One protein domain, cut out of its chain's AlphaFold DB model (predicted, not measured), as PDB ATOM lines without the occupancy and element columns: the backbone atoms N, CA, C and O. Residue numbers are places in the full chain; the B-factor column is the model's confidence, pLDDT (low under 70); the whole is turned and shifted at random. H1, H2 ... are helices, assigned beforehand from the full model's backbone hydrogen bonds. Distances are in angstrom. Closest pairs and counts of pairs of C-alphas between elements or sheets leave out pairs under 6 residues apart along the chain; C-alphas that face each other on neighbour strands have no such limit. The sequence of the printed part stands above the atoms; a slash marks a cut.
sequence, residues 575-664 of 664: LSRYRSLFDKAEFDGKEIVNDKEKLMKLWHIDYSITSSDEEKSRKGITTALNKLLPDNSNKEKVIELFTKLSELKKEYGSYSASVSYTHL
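Overview. This is residues 575 to 664 of the 664 residues of an uncharacterized protein of Chitinophagaceae bacterium (UniProt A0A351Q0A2). Two long helices, H3 and H4, lie side by side as a hairpin; H5 folds back and packs on H4, H1 packs on H5, and the short H2 sits at one end of this body between H1 and H3. From the body a long link leads away to the small helix H6, and residues 651 to 664 stick out as an arm. The printed part has 90 residues, with six named helices in the order H1, H2, H3, H4, H5, H6 and no named strand; its class is all helix. The whole is compact, with a radius of gyration of the C-alphas of 13.9 A, and spans 41 by 31 by 21 A.

Along the chain. Find C-alpha 575 at (21.406, 104.600, 89.967); from there H1 runs through residues 575 to 585, 15.3 A long. Next come H2, residues 590 to 594, and H3, residues 596 to 608, 18.1 A long. H4, the longest helix, begins at C-alpha 614, at (17.914, 98.565, 67.836), and runs 20.4 A to residue 628. H5 holds residues 635 to 643, over 12.5 A. Look last for H6, residues 657 to 662, which ends at C-alpha 662, at (30.411, 88.736, 100.608).

Arrangement. Start at Leu 575: its C-alpha is 7.2 A from that of Val 593, the closest pair of H1 and H2, which only just touch, with 3 pairs of C-alphas within 8 A. H2 and H3 touch only at the corner, and only just, with 3 such pairs; H3 does so with residues 598 to 599 alone, and the closest C-alphas are those of Val 593 and Leu 599, 5.2 A apart. H3 and H4 form a helical hairpin at a shallow tilt of 12 degrees, opposite ways, closest at the C-alphas of Ile 605 and Ile 621, 6.2 A. H4 and H5 form another, opposite ways at a steep tilt of 36 degrees, only just past shallow; their closest C-alphas, of Arg 618 and Thr 643, are 5.5 A apart. H5 touches H1 at a steep tilt of 52 degrees, opposite ways, with the C-alphas of Val 638 and Ala 585 closest at 5.5 A. H1 and H3 are near each other, with 6 pairs of C-alphas within 10 A. H6 touches no helix. In the backbones of H1, H2, H3, H5 and H6 every O i to N i+4 pair is within hydrogen-bond range; in H4, 10 of 11 are.

Size, cuts and confidence. Look for the two C-alphas farthest apart, those of Ser 633 and Ser 654, at 41.7 A. Without residues 651 to 664, which stand free, the body spans 31 by 25 by 21 A. The printed part has no cut, and the link from H5 to H6, 13 residues, is long. The mean pLDDT of the printed part is 85.0; it is under 70 at residues 611 to 614 and 659 to 664.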
ATOM      1  N   LEU A 575      22.569 104.053  89.274       94.00
ATOM      2  CA  LEU A 575      21.406 104.600  89.967       94.00
ATOM      3  C   LEU A 575      21.113 106.041  89.538       94.00
ATOM      4  O   LEU A 575      19.962 106.378  89.267       94.00
ATOM      5  N   SER A 576      22.147 106.880  89.401       93.56
ATOM      6  CA  SER A 576      21.989 108.250  88.894       93.56
ATOM      7  C   SER A 576      21.432 108.286  87.470       93.56
ATOM      8  O   SER A 576      20.616 109.151  87.155       93.56
ATOM      9  N   ARG A 577      21.823 107.328  86.620       92.56
ATOM     10  CA  ARG A 577      21.276 107.177  85.266       92.56
ATOM     11  C   ARG A 577      19.771 106.902  85.282       92.56
ATOM     12  O   ARG A 577      19.056 107.510  84.490       92.56
ATOM     13  N   TYR A 578      19.287 106.030  86.169       94.00
ATOM     14  CA  TYR A 578      17.853 105.731  86.275       94.00
ATOM     15  C   TYR A 578      17.062 106.868  86.909       94.00
ATOM     16  O   TYR A 578      16.035 107.247  86.359       94.00
ATOM     17  N   ARG A 579      17.570 107.474  87.990       92.88
ATOM     18  CA  ARG A 579      16.940 108.650  88.616       92.88
ATOM     19  C   ARG A 579      16.763 109.789  87.614       92.88
ATOM     20  O   ARG A 579      15.645 110.223  87.395       92.88
ATOM     21  N   SER A 580      17.822 110.157  86.889       91.88
ATOM     22  CA  SER A 580      17.741 111.210  85.866       91.88
ATOM     23  C   SER A 580      16.747 110.891  84.742       91.88
ATOM     24  O   SER A 580      16.132 111.804  84.189       91.88
ATOM     25  N   LEU A 581      16.588 109.616  84.373       92.94
ATOM     26  CA  LEU A 581      15.593 109.207  83.382       92.94
ATOM     27  C   LEU A 581      14.172 109.345  83.932       92.94
ATOM     28  O   LEU A 581      13.312 109.873  83.231       92.94
ATOM     29  N   PHE A 582      13.937 108.892  85.162       93.50
ATOM     30  CA  PHE A 582      12.642 109.003  85.825       93.50
ATOM     31  C   PHE A 582      12.242 110.460  86.070       93.50
ATOM     32  O   PHE A 582      11.111 110.822  85.759       93.50
ATOM     33  N   ASP A 583      13.184 111.316  86.472       92.06
ATOM     34  CA  ASP A 583      12.954 112.756  86.635       92.06
ATOM     35  C   ASP A 583      12.516 113.400  85.308       92.06
ATOM     36  O   ASP A 583      11.527 114.126  85.257       92.06
ATOM     37  N   LYS A 584      13.191 113.077  84.193       93.12
ATOM     38  CA  LYS A 584      12.811 113.552  82.845       93.12
ATOM     39  C   LYS A 584      11.461 113.013  82.373       93.12
ATOM     40  O   LYS A 584      10.791 113.644  81.556       93.12
ATOM     41  N   ALA A 585      11.097 111.819  82.828       91.75
ATOM     42  CA  ALA A 585       9.810 111.212  82.539       91.75
ATOM     43  C   ALA A 585       8.693 111.728  83.458       91.75
ATOM     44  O   ALA A 585       7.543 111.393  83.204       91.75
ATOM     45  N   GLU A 586       9.016 112.520  84.489       92.31
ATOM     46  CA  GLU A 586       8.095 112.893  85.574       92.31
ATOM     47  C   GLU A 586       7.441 111.651  86.210       92.31
ATOM     48  O   GLU A 586       6.237 111.594  86.455       92.31
ATOM     49  N   PHE A 587       8.240 110.605  86.425       90.88
ATOM     50  CA  PHE A 587       7.794 109.317  86.946       90.88
ATOM     51  C   PHE A 587       8.405 109.064  88.329       90.88
ATOM     52  O   PHE A 587       9.625 109.135  88.482       90.88
ATOM     53  N   ASP A 588       7.592 108.720  89.333       88.94
ATOM     54  CA  ASP A 588       8.124 108.342  90.649       88.94
ATOM     55  C   ASP A 588       8.676 106.909  90.625       88.94
ATOM     56  O   ASP A 588       7.962 105.918  90.770       88.94
ATOM     57  N   GLY A 589       9.987 106.804  90.413       87.19
ATOM     58  CA  GLY A 589      10.704 105.533  90.375       87.19
ATOM     59  C   GLY A 589      11.242 105.046  91.721       87.19
ATOM     60  O   GLY A 589      11.979 104.057  91.720       87.19
ATOM     61  N   LYS A 590      10.944 105.707  92.852       88.56
ATOM     62  CA  LYS A 590      11.570 105.409  94.161       88.56
ATOM     63  C   LYS A 590      11.415 103.952  94.588       88.56
ATOM     64  O   LYS A 590      12.398 103.328  94.984       88.56
ATOM     65  N   GLU A 591      10.223 103.384  94.437       88.88
ATOM     66  CA  GLU A 591       9.961 101.982  94.785       88.88
ATOM     67  C   GLU A 591      10.765 100.985  93.944       88.88
ATOM     68  O   GLU A 591      11.064  99.885  94.396       88.88
ATOM     69  N   ILE A 592      11.112 101.347  92.708       90.38
ATOM     70  CA  ILE A 592      11.872 100.482  91.799       90.38
ATOM     71  C   ILE A 592      13.358 100.547  92.133       90.38
ATOM     72  O   ILE A 592      14.038  99.526  92.114       90.38
ATOM     73  N   VAL A 593      13.871 101.749  92.398       90.56
ATOM     74  CA  VAL A 593      15.306 101.961  92.623       90.56
ATOM     75  C   VAL A 593      15.760 101.568  94.026       90.56
ATOM     76  O   VAL A 593      16.924 101.215  94.189       90.56
ATOM     77  N   ASN A 594      14.865 101.616  95.016       89.56
ATOM     78  CA  ASN A 594      15.165 101.215  96.393       89.56
ATOM     79  C   ASN A 594      14.959  99.707  96.626       89.56
ATOM     80  O   ASN A 594      15.516  99.148  97.566       89.56
ATOM     81  N   ASP A 595      14.197  99.031  95.763       92.06
ATOM     82  CA  ASP A 595      14.040  97.578  95.784       92.06
ATOM     83  C   ASP A 595      15.181  96.912  95.001       92.06
ATOM     84  O   ASP A 595      15.334  97.087  93.789       92.06
ATOM     85  N   LYS A 596      15.990  96.111  95.698       88.94
ATOM     86  CA  LYS A 596      17.172  95.452  95.129       88.94
ATOM     87  C   LYS A 596      16.832  94.515  93.967       88.94
ATOM     88  O   LYS A 596      17.592  94.442  93.001       88.94
ATOM     89  N   GLU A 597      15.711  93.798  94.028       90.69
ATOM     90  CA  GLU A 597      15.315  92.856  92.981       90.69
ATOM     91  C   GLU A 597      14.791  93.599  91.746       90.69
ATOM     92  O   GLU A 597      15.191  93.290  90.616       90.69
ATOM     93  N   LYS A 598      13.945  94.617  91.945       92.44
ATOM     94  CA  LYS A 598      13.432  95.460  90.854       92.44
ATOM     95  C   LYS A 598      14.556  96.252  90.186       92.44
ATOM     96  O   LYS A 598      14.616  96.268  88.955       92.44
ATOM     97  N   LEU A 599      15.490  96.817  90.953       93.62
ATOM     98  CA  LEU A 599      16.671  97.504  90.427       93.62
ATOM     99  C   LEU A 599      17.548  96.560  89.594       93.62
ATOM    100  O   LEU A 599      17.993  96.927  88.505       93.62
ATOM    101  N   MET A 600      17.766  95.326  90.058       93.25
ATOM    102  CA  MET A 600      18.514  94.321  89.297       93.25
ATOM    103  C   MET A 600      17.800  93.930  87.997       93.25
ATOM    104  O   MET A 600      18.455  93.819  86.958       93.25
ATOM    105  N   LYS A 601      16.470  93.763  88.012       93.12
ATOM    106  CA  LYS A 601      15.671  93.517  86.796       93.12
ATOM    107  C   LYS A 601      15.769  94.688  85.818       93.12
ATOM    108  O   LYS A 601      16.027  94.462  84.637       93.12
ATOM    109  N   LEU A 602      15.634  95.923  86.305       93.56
ATOM    110  CA  LEU A 602      15.774  97.136  85.497       93.56
ATOM    111  C   LEU A 602      17.166  97.221  84.859       93.56
ATOM    112  O   LEU A 602      17.293  97.451  83.655       93.56
ATOM    113  N   TRP A 603      18.207  96.942  85.643       94.88
ATOM    114  CA  TRP A 603      19.575  96.882  85.145       94.88
ATOM    115  C   TRP A 603      19.774  95.781  84.101       94.88
ATOM    116  O   TRP A 603      20.429  96.022  83.090       94.88
ATOM    117  N   HIS A 604      19.196  94.591  84.279       91.69
ATOM    118  CA  HIS A 604      19.267  93.531  83.270       91.69
ATOM    119  C   HIS A 604      18.629  93.944  81.941       91.69
ATOM    120  O   HIS A 604      19.161  93.590  80.886       91.69
ATOM    121  N   ILE A 605      17.535  94.712  81.981       91.00
ATOM    122  CA  ILE A 605      16.904  95.275  80.784       91.00
ATOM    123  C   ILE A 605      17.874  96.245  80.096       91.00
ATOM    124  O   ILE A 605      18.196  96.023  78.929       91.00
ATOM    125  N   ASP A 606      18.420  97.234  80.814       90.88
ATOM    126  CA  ASP A 606      19.396  98.210  80.280       90.88
ATOM    127  C   ASP A 606      20.680  97.529  79.759       90.88
ATOM    128  O   ASP A 606      21.184  97.817  78.676       90.88
ATOM    129  N   TYR A 607      21.191  96.529  80.479       89.50
ATOM    130  CA  TYR A 607      22.398  95.791  80.099       89.50
ATOM    131  C   TYR A 607      22.185  94.859  78.894       89.50
ATOM    132  O   TYR A 607      23.144  94.490  78.206       89.50
ATOM    133  N   SER A 608      20.935  94.474  78.617       84.12
ATOM    134  CA  SER A 608      20.567  93.686  77.436       84.12
ATOM    135  C   SER A 608      20.459  94.521  76.158       84.12
ATOM    136  O   SER A 608      20.451  93.948  75.066       84.12
ATOM    137  N   ILE A 609      20.426  95.855  76.275       80.38
ATOM    138  CA  ILE A 609      20.350  96.768  75.135       80.38
ATOM    139  C   ILE A 609      21.586  96.577  74.258       80.38
ATOM    140  O   ILE A 609      22.727  96.599  74.726       80.38
ATOM    141  N   THR A 610      21.370  96.403  72.952       72.94
ATOM    142  CA  THR A 610      22.472  96.328  71.992       72.94
ATOM    143  C   THR A 610      22.259  97.303  70.847       72.94
ATOM    144  O   THR A 610      21.269  97.239  70.121       72.94
ATOM    145  N   SER A 611      23.256  98.154  70.610       67.12
ATOM    146  CA  SER A 611      23.283  99.053  69.447       67.12
ATOM    147  C   SER A 611      23.427  98.313  68.107       67.12
ATOM    148  O   SER A 611      23.298  98.914  67.045       67.12
ATOM    149  N   SER A 612      23.694  97.003  68.132       63.19
ATOM    150  CA  SER A 612      23.746  96.154  66.936       63.19
ATOM    151  C   SER A 612      22.373  95.767  66.384       63.19
ATOM    152  O   SER A 612      22.285  95.382  65.216       63.19
ATOM    153  N   ASP A 613      21.321  95.812  67.207       68.75
ATOM    154  CA  ASP A 613      19.957  95.516  66.768       68.75
ATOM    155  C   ASP A 613      18.936  96.340  67.562       68.75
ATOM    156  O   ASP A 613      18.354  95.886  68.551       68.75
ATOM    157  N   GLU A 614      18.771  97.598  67.149       69.75
ATOM    158  CA  GLU A 614      17.914  98.565  67.836       69.75
ATOM    159  C   GLU A 614      16.461  98.122  67.871       69.75
ATOM    160  O   GLU A 614      15.849  98.166  68.925       69.75
ATOM    161  N   GLU A 615      15.907  97.656  66.753       73.50
ATOM    162  CA  GLU A 615      14.493  97.279  66.679       73.50
ATOM    163  C   GLU A 615      14.167  96.118  67.627       73.50
ATOM    164  O   GLU A 615      13.197  96.171  68.386       73.50
ATOM    165  N   LYS A 616      15.026  95.090  67.648       74.88
ATOM    166  CA  LYS A 616      14.885  93.972  68.581       74.88
ATOM    167  C   LYS A 616      15.048  94.433  70.030       74.88
ATOM    168  O   LYS A 616      14.278  94.004  70.889       74.88
ATOM    169  N   SER A 617      16.023  95.305  70.296       78.25
ATOM    170  CA  SER A 617      16.236  95.870  71.633       78.25
ATOM    171  C   SER A 617      15.008  96.665  72.076       78.25
ATOM    172  O   SER A 617      14.509  96.411  73.162       78.25
ATOM    173  N   ARG A 618      14.442  97.521  71.213       82.88
ATOM    174  CA  ARG A 618      13.199  98.269  71.465       82.88
ATOM    175  C   ARG A 618      12.055  97.338  71.849       82.88
ATOM    176  O   ARG A 618      11.517  97.474  72.939       82.88
ATOM    177  N   LYS A 619      11.753  96.337  71.014       83.56
ATOM    178  CA  LYS A 619      10.692  95.346  71.283       83.56
ATOM    179  C   LYS A 619      10.903  94.618  72.618       83.56
ATOM    180  O   LYS A 619       9.959  94.459  73.395       83.56
ATOM    181  N   GLY A 620      12.139  94.200  72.901       83.75
ATOM    182  CA  GLY A 620      12.502  93.534  74.155       83.75
ATOM    183  C   GLY A 620      12.347  94.433  75.385       83.75
ATOM    184  O   GLY A 620      11.731  94.013  76.362       83.75
ATOM    185  N   ILE A 621      12.848  95.671  75.314       86.81
ATOM    186  CA  ILE A 621      12.746  96.685  76.376       86.81
ATOM    187  C   ILE A 621      11.281  96.997  76.662       86.81
ATOM    188  O   ILE A 621      10.867  96.898  77.810       86.81
ATOM    189  N   THR A 622      10.485  97.306  75.633       88.75
ATOM    190  CA  THR A 622       9.056  97.614  75.784       88.75
ATOM    191  C   THR A 622       8.322  96.463  76.466       88.75
ATOM    192  O   THR A 622       7.613  96.678  77.442       88.75
ATOM    193  N   THR A 623       8.553  95.222  76.024       88.38
ATOM    194  CA  THR A 623       7.912  94.041  76.625       88.38
ATOM    195  C   THR A 623       8.313  93.846  78.090       88.38
ATOM    196  O   THR A 623       7.474  93.501  78.919       88.38
ATOM    197  N   ALA A 624       9.592  94.039  78.421       88.94
ATOM    198  CA  ALA A 624      10.099  93.827  79.772       88.94
ATOM    199  C   ALA A 624       9.677  94.947  80.737       88.94
ATOM    200  O   ALA A 624       9.245  94.657  81.850       88.94
ATOM    201  N   LEU A 625       9.744  96.209  80.304       90.06
ATOM    202  CA  LEU A 625       9.318  97.358  81.101       90.06
ATOM    203  C   LEU A 625       7.806  97.394  81.296       90.06
ATOM    204  O   LEU A 625       7.369  97.729  82.390       90.06
ATOM    205  N   ASN A 626       7.010  96.960  80.313       89.75
ATOM    206  CA  ASN A 626       5.563  96.830  80.497       89.75
ATOM    207  C   ASN A 626       5.189  95.898  81.654       89.75
ATOM    208  O   ASN A 626       4.168  96.127  82.292       89.75
ATOM    209  N   LYS A 627       6.017  94.879  81.923       89.19
ATOM    210  CA  LYS A 627       5.838  93.943  83.044       89.19
ATOM    211  C   LYS A 627       6.431  94.442  84.363       89.19
ATOM    212  O   LYS A 627       6.005  93.981  85.412       89.19
ATOM    213  N   LEU A 628       7.460  95.290  84.311       88.38
ATOM    214  CA  LEU A 628       8.191  95.754  85.494       88.38
ATOM    215  C   LEU A 628       7.607  97.046  86.080       88.38
ATOM    216  O   LEU A 628       7.608  97.209  87.297       88.38
ATOM    217  N   LEU A 629       7.170  97.968  85.219       88.12
ATOM    218  CA  LEU A 629       6.665  99.278  85.619       88.12
ATOM    219  C   LEU A 629       5.178  99.192  85.995       88.12
ATOM    220  O   LEU A 629       4.409  98.593  85.230       88.12
ATOM    221  N   PRO A 630       4.763  99.830  87.105       85.69
ATOM    222  CA  PRO A 630       3.353  99.974  87.443       85.69
ATOM    223  C   PRO A 630       2.622 100.763  86.351       85.69
ATOM    224  O   PRO A 630       3.231 101.569  85.640       85.69
ATOM    225  N   ASP A 631       1.320 100.525  86.210       81.75
ATOM    226  CA  ASP A 631       0.492 101.274  85.269       81.75
ATOM    227  C   ASP A 631       0.320 102.717  85.767       81.75
ATOM    228  O   ASP A 631      -0.154 102.970  86.873       81.75
ATOM    229  N   ASN A 632       0.798 103.664  84.962       81.94
ATOM    230  CA  ASN A 632       0.883 105.090  85.264       81.94
ATOM    231  C   ASN A 632       0.836 105.857  83.932       81.94
ATOM    232  O   ASN A 632       1.371 105.368  82.939       81.94
ATOM    233  N   SER A 633       0.261 107.062  83.908       82.06
ATOM    234  CA  SER A 633       0.180 107.914  82.710       82.06
ATOM    235  C   SER A 633       1.535 108.244  82.070       82.06
ATOM    236  O   SER A 633       1.596 108.543  80.883       82.06
ATOM    237  N   ASN A 634       2.629 108.187  82.837       88.81
ATOM    238  CA  ASN A 634       3.981 108.489  82.362       88.81
ATOM    239  C   ASN A 634       4.798 107.233  81.994       88.81
ATOM    240  O   ASN A 634       5.973 107.339  81.630       88.81
ATOM    241  N   LYS A 635       4.198 106.035  82.053       89.00
ATOM    242  CA  LYS A 635       4.856 104.753  81.743       89.00
ATOM    243  C   LYS A 635       5.392 104.711  80.314       89.00
ATOM    244  O   LYS A 635       6.546 104.330  80.099       89.00
ATOM    245  N   GLU A 636       4.602 105.142  79.337       89.19
ATOM    246  CA  GLU A 636       5.000 105.177  77.929       89.19
ATOM    247  C   GLU A 636       6.200 106.107  77.709       89.19
ATOM    248  O   GLU A 636       7.137 105.740  76.996       89.19
ATOM    249  N   LYS A 637       6.227 107.261  78.393       90.62
ATOM    250  CA  LYS A 637       7.339 108.228  78.347       90.62
ATOM    251  C   LYS A 637       8.628 107.617  78.902       90.62
ATOM    252  O   LYS A 637       9.692 107.770  78.299       90.62
ATOM    253  N   VAL A 638       8.546 106.856  80.001       90.25
ATOM    254  CA  VAL A 638       9.689 106.093  80.539       90.25
ATOM    255  C   VAL A 638      10.201 105.093  79.507       90.25
ATOM    256  O   VAL A 638      11.402 105.065  79.238       90.25
ATOM    257  N   ILE A 639       9.314 104.293  78.907       90.06
ATOM    258  CA  ILE A 639       9.687 103.280  77.908       90.06
ATOM    259  C   ILE A 639      10.362 103.935  76.703       90.06
ATOM    260  O   ILE A 639      11.408 103.461  76.251       90.06
ATOM    261  N   GLU A 640       9.810 105.041  76.206       89.00
ATOM    262  CA  GLU A 640      10.373 105.788  75.087       89.00
ATOM    263  C   GLU A 640      11.797 106.268  75.398       89.00
ATOM    264  O   GLU A 640      12.724 106.004  74.623       89.00
ATOM    265  N   LEU A 641      12.006 106.900  76.557       88.69
ATOM    266  CA  LEU A 641      13.329 107.348  76.995       88.69
ATOM    267  C   LEU A 641      14.297 106.173  77.180       88.69
ATOM    268  O   LEU A 641      15.448 106.256  76.746       88.69
ATOM    269  N   PHE A 642      13.831 105.050  77.735       89.00
ATOM    270  CA  PHE A 642      14.640 103.843  77.910       89.00
ATOM    271  C   PHE A 642      15.092 103.255  76.571       89.00
ATOM    272  O   PHE A 642      16.230 102.820  76.428       89.00
ATOM    273  N   THR A 643      14.232 103.285  75.550       84.19
ATOM    274  CA  THR A 643      14.583 102.793  74.209       84.19
ATOM    275  C   THR A 643      15.628 103.648  73.488       84.19
ATOM    276  O   THR A 643      16.262 103.183  72.537       84.19
ATOM    277  N   LYS A 644      15.803 104.899  73.926       83.12
ATOM    278  CA  LYS A 644      16.787 105.855  73.400       83.12
ATOM    279  C   LYS A 644      18.106 105.832  74.180       83.12
ATOM    280  O   LYS A 644      19.057 106.496  73.769       83.12
ATOM    281  N   LEU A 645      18.190 105.067  75.271       83.38
ATOM    282  CA  LEU A 645      19.398 104.956  76.080       83.38
ATOM    283  C   LEU A 645      20.584 104.369  75.302       83.38
ATOM    284  O   LEU A 645      20.457 103.472  74.467       83.38
ATOM    285  N   SER A 646      21.776 104.867  75.627       82.75
ATOM    286  CA  SER A 646      23.043 104.334  75.123       82.75
ATOM    287  C   SER A 646      23.372 102.967  75.735       82.75
ATOM    288  O   SER A 646      23.065 102.722  76.896       82.75
ATOM    289  N   GLU A 647      24.032 102.078  74.985       84.62
ATOM    290  CA  GLU A 647      24.474 100.766  75.497       84.62
ATOM    291  C   GLU A 647      25.405 100.941  76.714       84.62
ATOM    292  O   GLU A 647      26.391 101.680  76.649       84.62
ATOM    293  N   LEU A 648      25.127 100.227  77.813       86.81
ATOM    294  CA  LEU A 648      26.026 100.190  78.970       86.81
ATOM    295  C   LEU A 648      27.394  99.611  78.583       86.81
ATOM    296  O   LEU A 648      27.498  98.601  77.879       86.81
ATOM    297  N   LYS A 649      28.470 100.215  79.103       85.19
ATOM    298  CA  LYS A 649      29.834  99.724  78.878       85.19
ATOM    299  C   LYS A 649      29.975  98.297  79.420       85.19
ATOM    300  O   LYS A 649      29.725  98.030  80.596       85.19
ATOM    301  N   LYS A 650      30.415  97.373  78.562       85.88
ATOM    302  CA  LYS A 650      30.676  95.964  78.909       85.88
ATOM    303  C   LYS A 650      32.059  95.802  79.543       85.88
ATOM    304  O   LYS A 650      32.913  95.090  79.023       85.88
ATOM    305  N   GLU A 651      32.269  96.506  80.648       89.12
ATOM    306  CA  GLU A 651      33.454  96.390  81.498       89.12
ATOM    307  C   GLU A 651      33.161  95.475  82.684       89.12
ATOM    308  O   GLU A 651      32.028  95.420  83.166       89.12
ATOM    309  N   TYR A 652      34.187  94.787  83.179       91.12
ATOM    310  CA  TYR A 652      34.055  93.810  84.257       91.12
ATOM    311  C   TYR A 652      34.965  94.171  85.435       91.12
ATOM    312  O   TYR A 652      36.017  94.797  85.267       91.12
ATOM    313  N   GLY A 653      34.516  93.834  86.641       89.50
ATOM    314  CA  GLY A 653      35.328  93.882  87.851       89.50
ATOM    315  C   GLY A 653      36.327  92.723  87.910       89.50
ATOM    316  O   GLY A 653      36.447  91.926  86.979       89.50
ATOM    317  N   SER A 654      37.028  92.609  89.036       87.62
ATOM    318  CA  SER A 654      37.971  91.508  89.290       87.62
ATOM    319  C   SER A 654      37.322  90.290  89.962       87.62
ATOM    320  O   SER A 654      37.946  89.230  90.029       87.62
ATOM    321  N   TYR A 655      36.098  90.437  90.482       87.50
ATOM    322  CA  TYR A 655      35.412  89.440  91.311       87.50
ATOM    323  C   TYR A 655      34.059  89.033  90.725       87.50
ATOM    324  O   TYR A 655      33.506  89.736  89.878       87.50
ATOM    325  N   SER A 656      33.548  87.872  91.142       86.50
ATOM    326  CA  SER A 656      32.184  87.425  90.846       86.50
ATOM    327  C   SER A 656      31.166  88.241  91.646       86.50
ATOM    328  O   SER A 656      31.520  88.950  92.588       86.50
ATOM    329  N   ALA A 657      29.884  88.116  91.297       81.06
ATOM    330  CA  ALA A 657      28.820  88.792  92.033       81.06
ATOM    331  C   ALA A 657      28.713  88.326  93.489       81.06
ATOM    332  O   ALA A 657      28.518  89.153  94.372       81.06
ATOM    333  N   SER A 658      28.895  87.029  93.740       74.06
ATOM    334  CA  SER A 658      28.839  86.472  95.090       74.06
ATOM    335  C   SER A 658      29.991  86.983  95.948       74.06
ATOM    336  O   SER A 658      29.742  87.474  97.036       74.06
ATOM    337  N   VAL A 659      31.227  86.982  95.438       68.19
ATOM    338  CA  VAL A 659      32.383  87.497  96.194       68.19
ATOM    339  C   VAL A 659      32.268  88.997  96.451       68.19
ATOM    340  O   VAL A 659      32.558  89.435  97.561       68.19
ATOM    341  N   SER A 660      31.822  89.777  95.459       58.97
ATOM    342  CA  SER A 660      31.543  91.203  95.661       58.97
ATOM    343  C   SER A 660      30.478  91.433  96.729       58.97
ATOM    344  O   SER A 660      30.607  92.386  97.479       58.97
ATOM    345  N   TYR A 661      29.470  90.563  96.821       63.59
ATOM    346  CA  TYR A 661      28.447  90.640  97.858       63.59
ATOM    347  C   TYR A 661      28.940  90.180  99.236       63.59
ATOM    348  O   TYR A 661      28.519  90.743 100.224       63.59
ATOM    349  N   THR A 662      29.840  89.196  99.324       52.66
ATOM    350  CA  THR A 662      30.411  88.736 100.608       52.66
ATOM    351  C   THR A 662      31.429  89.716 101.203       52.66
ATOM    352  O   THR A 662      31.751  89.618 102.379       52.66
ATOM    353  N   HIS A 663      32.004  90.606 100.388       54.59
ATOM    354  CA  HIS A 663      32.910  91.665 100.858       54.59
ATOM    355  C   HIS A 663      32.181  92.956 101.264       54.59
ATOM    356  O   HIS A 663      32.828  93.850 101.807       54.59
ATOM    357  N   LEU A 664      30.894  93.065 100.922       46.06
ATOM    358  CA  LEU A 664      29.967  94.045 101.483       46.06
ATOM    359  C   LEU A 664      29.506  93.537 102.846       46.06
ATOM    360  O   LEU A 664      29.430  94.377 103.763       46.06
TER     361      LEU A 664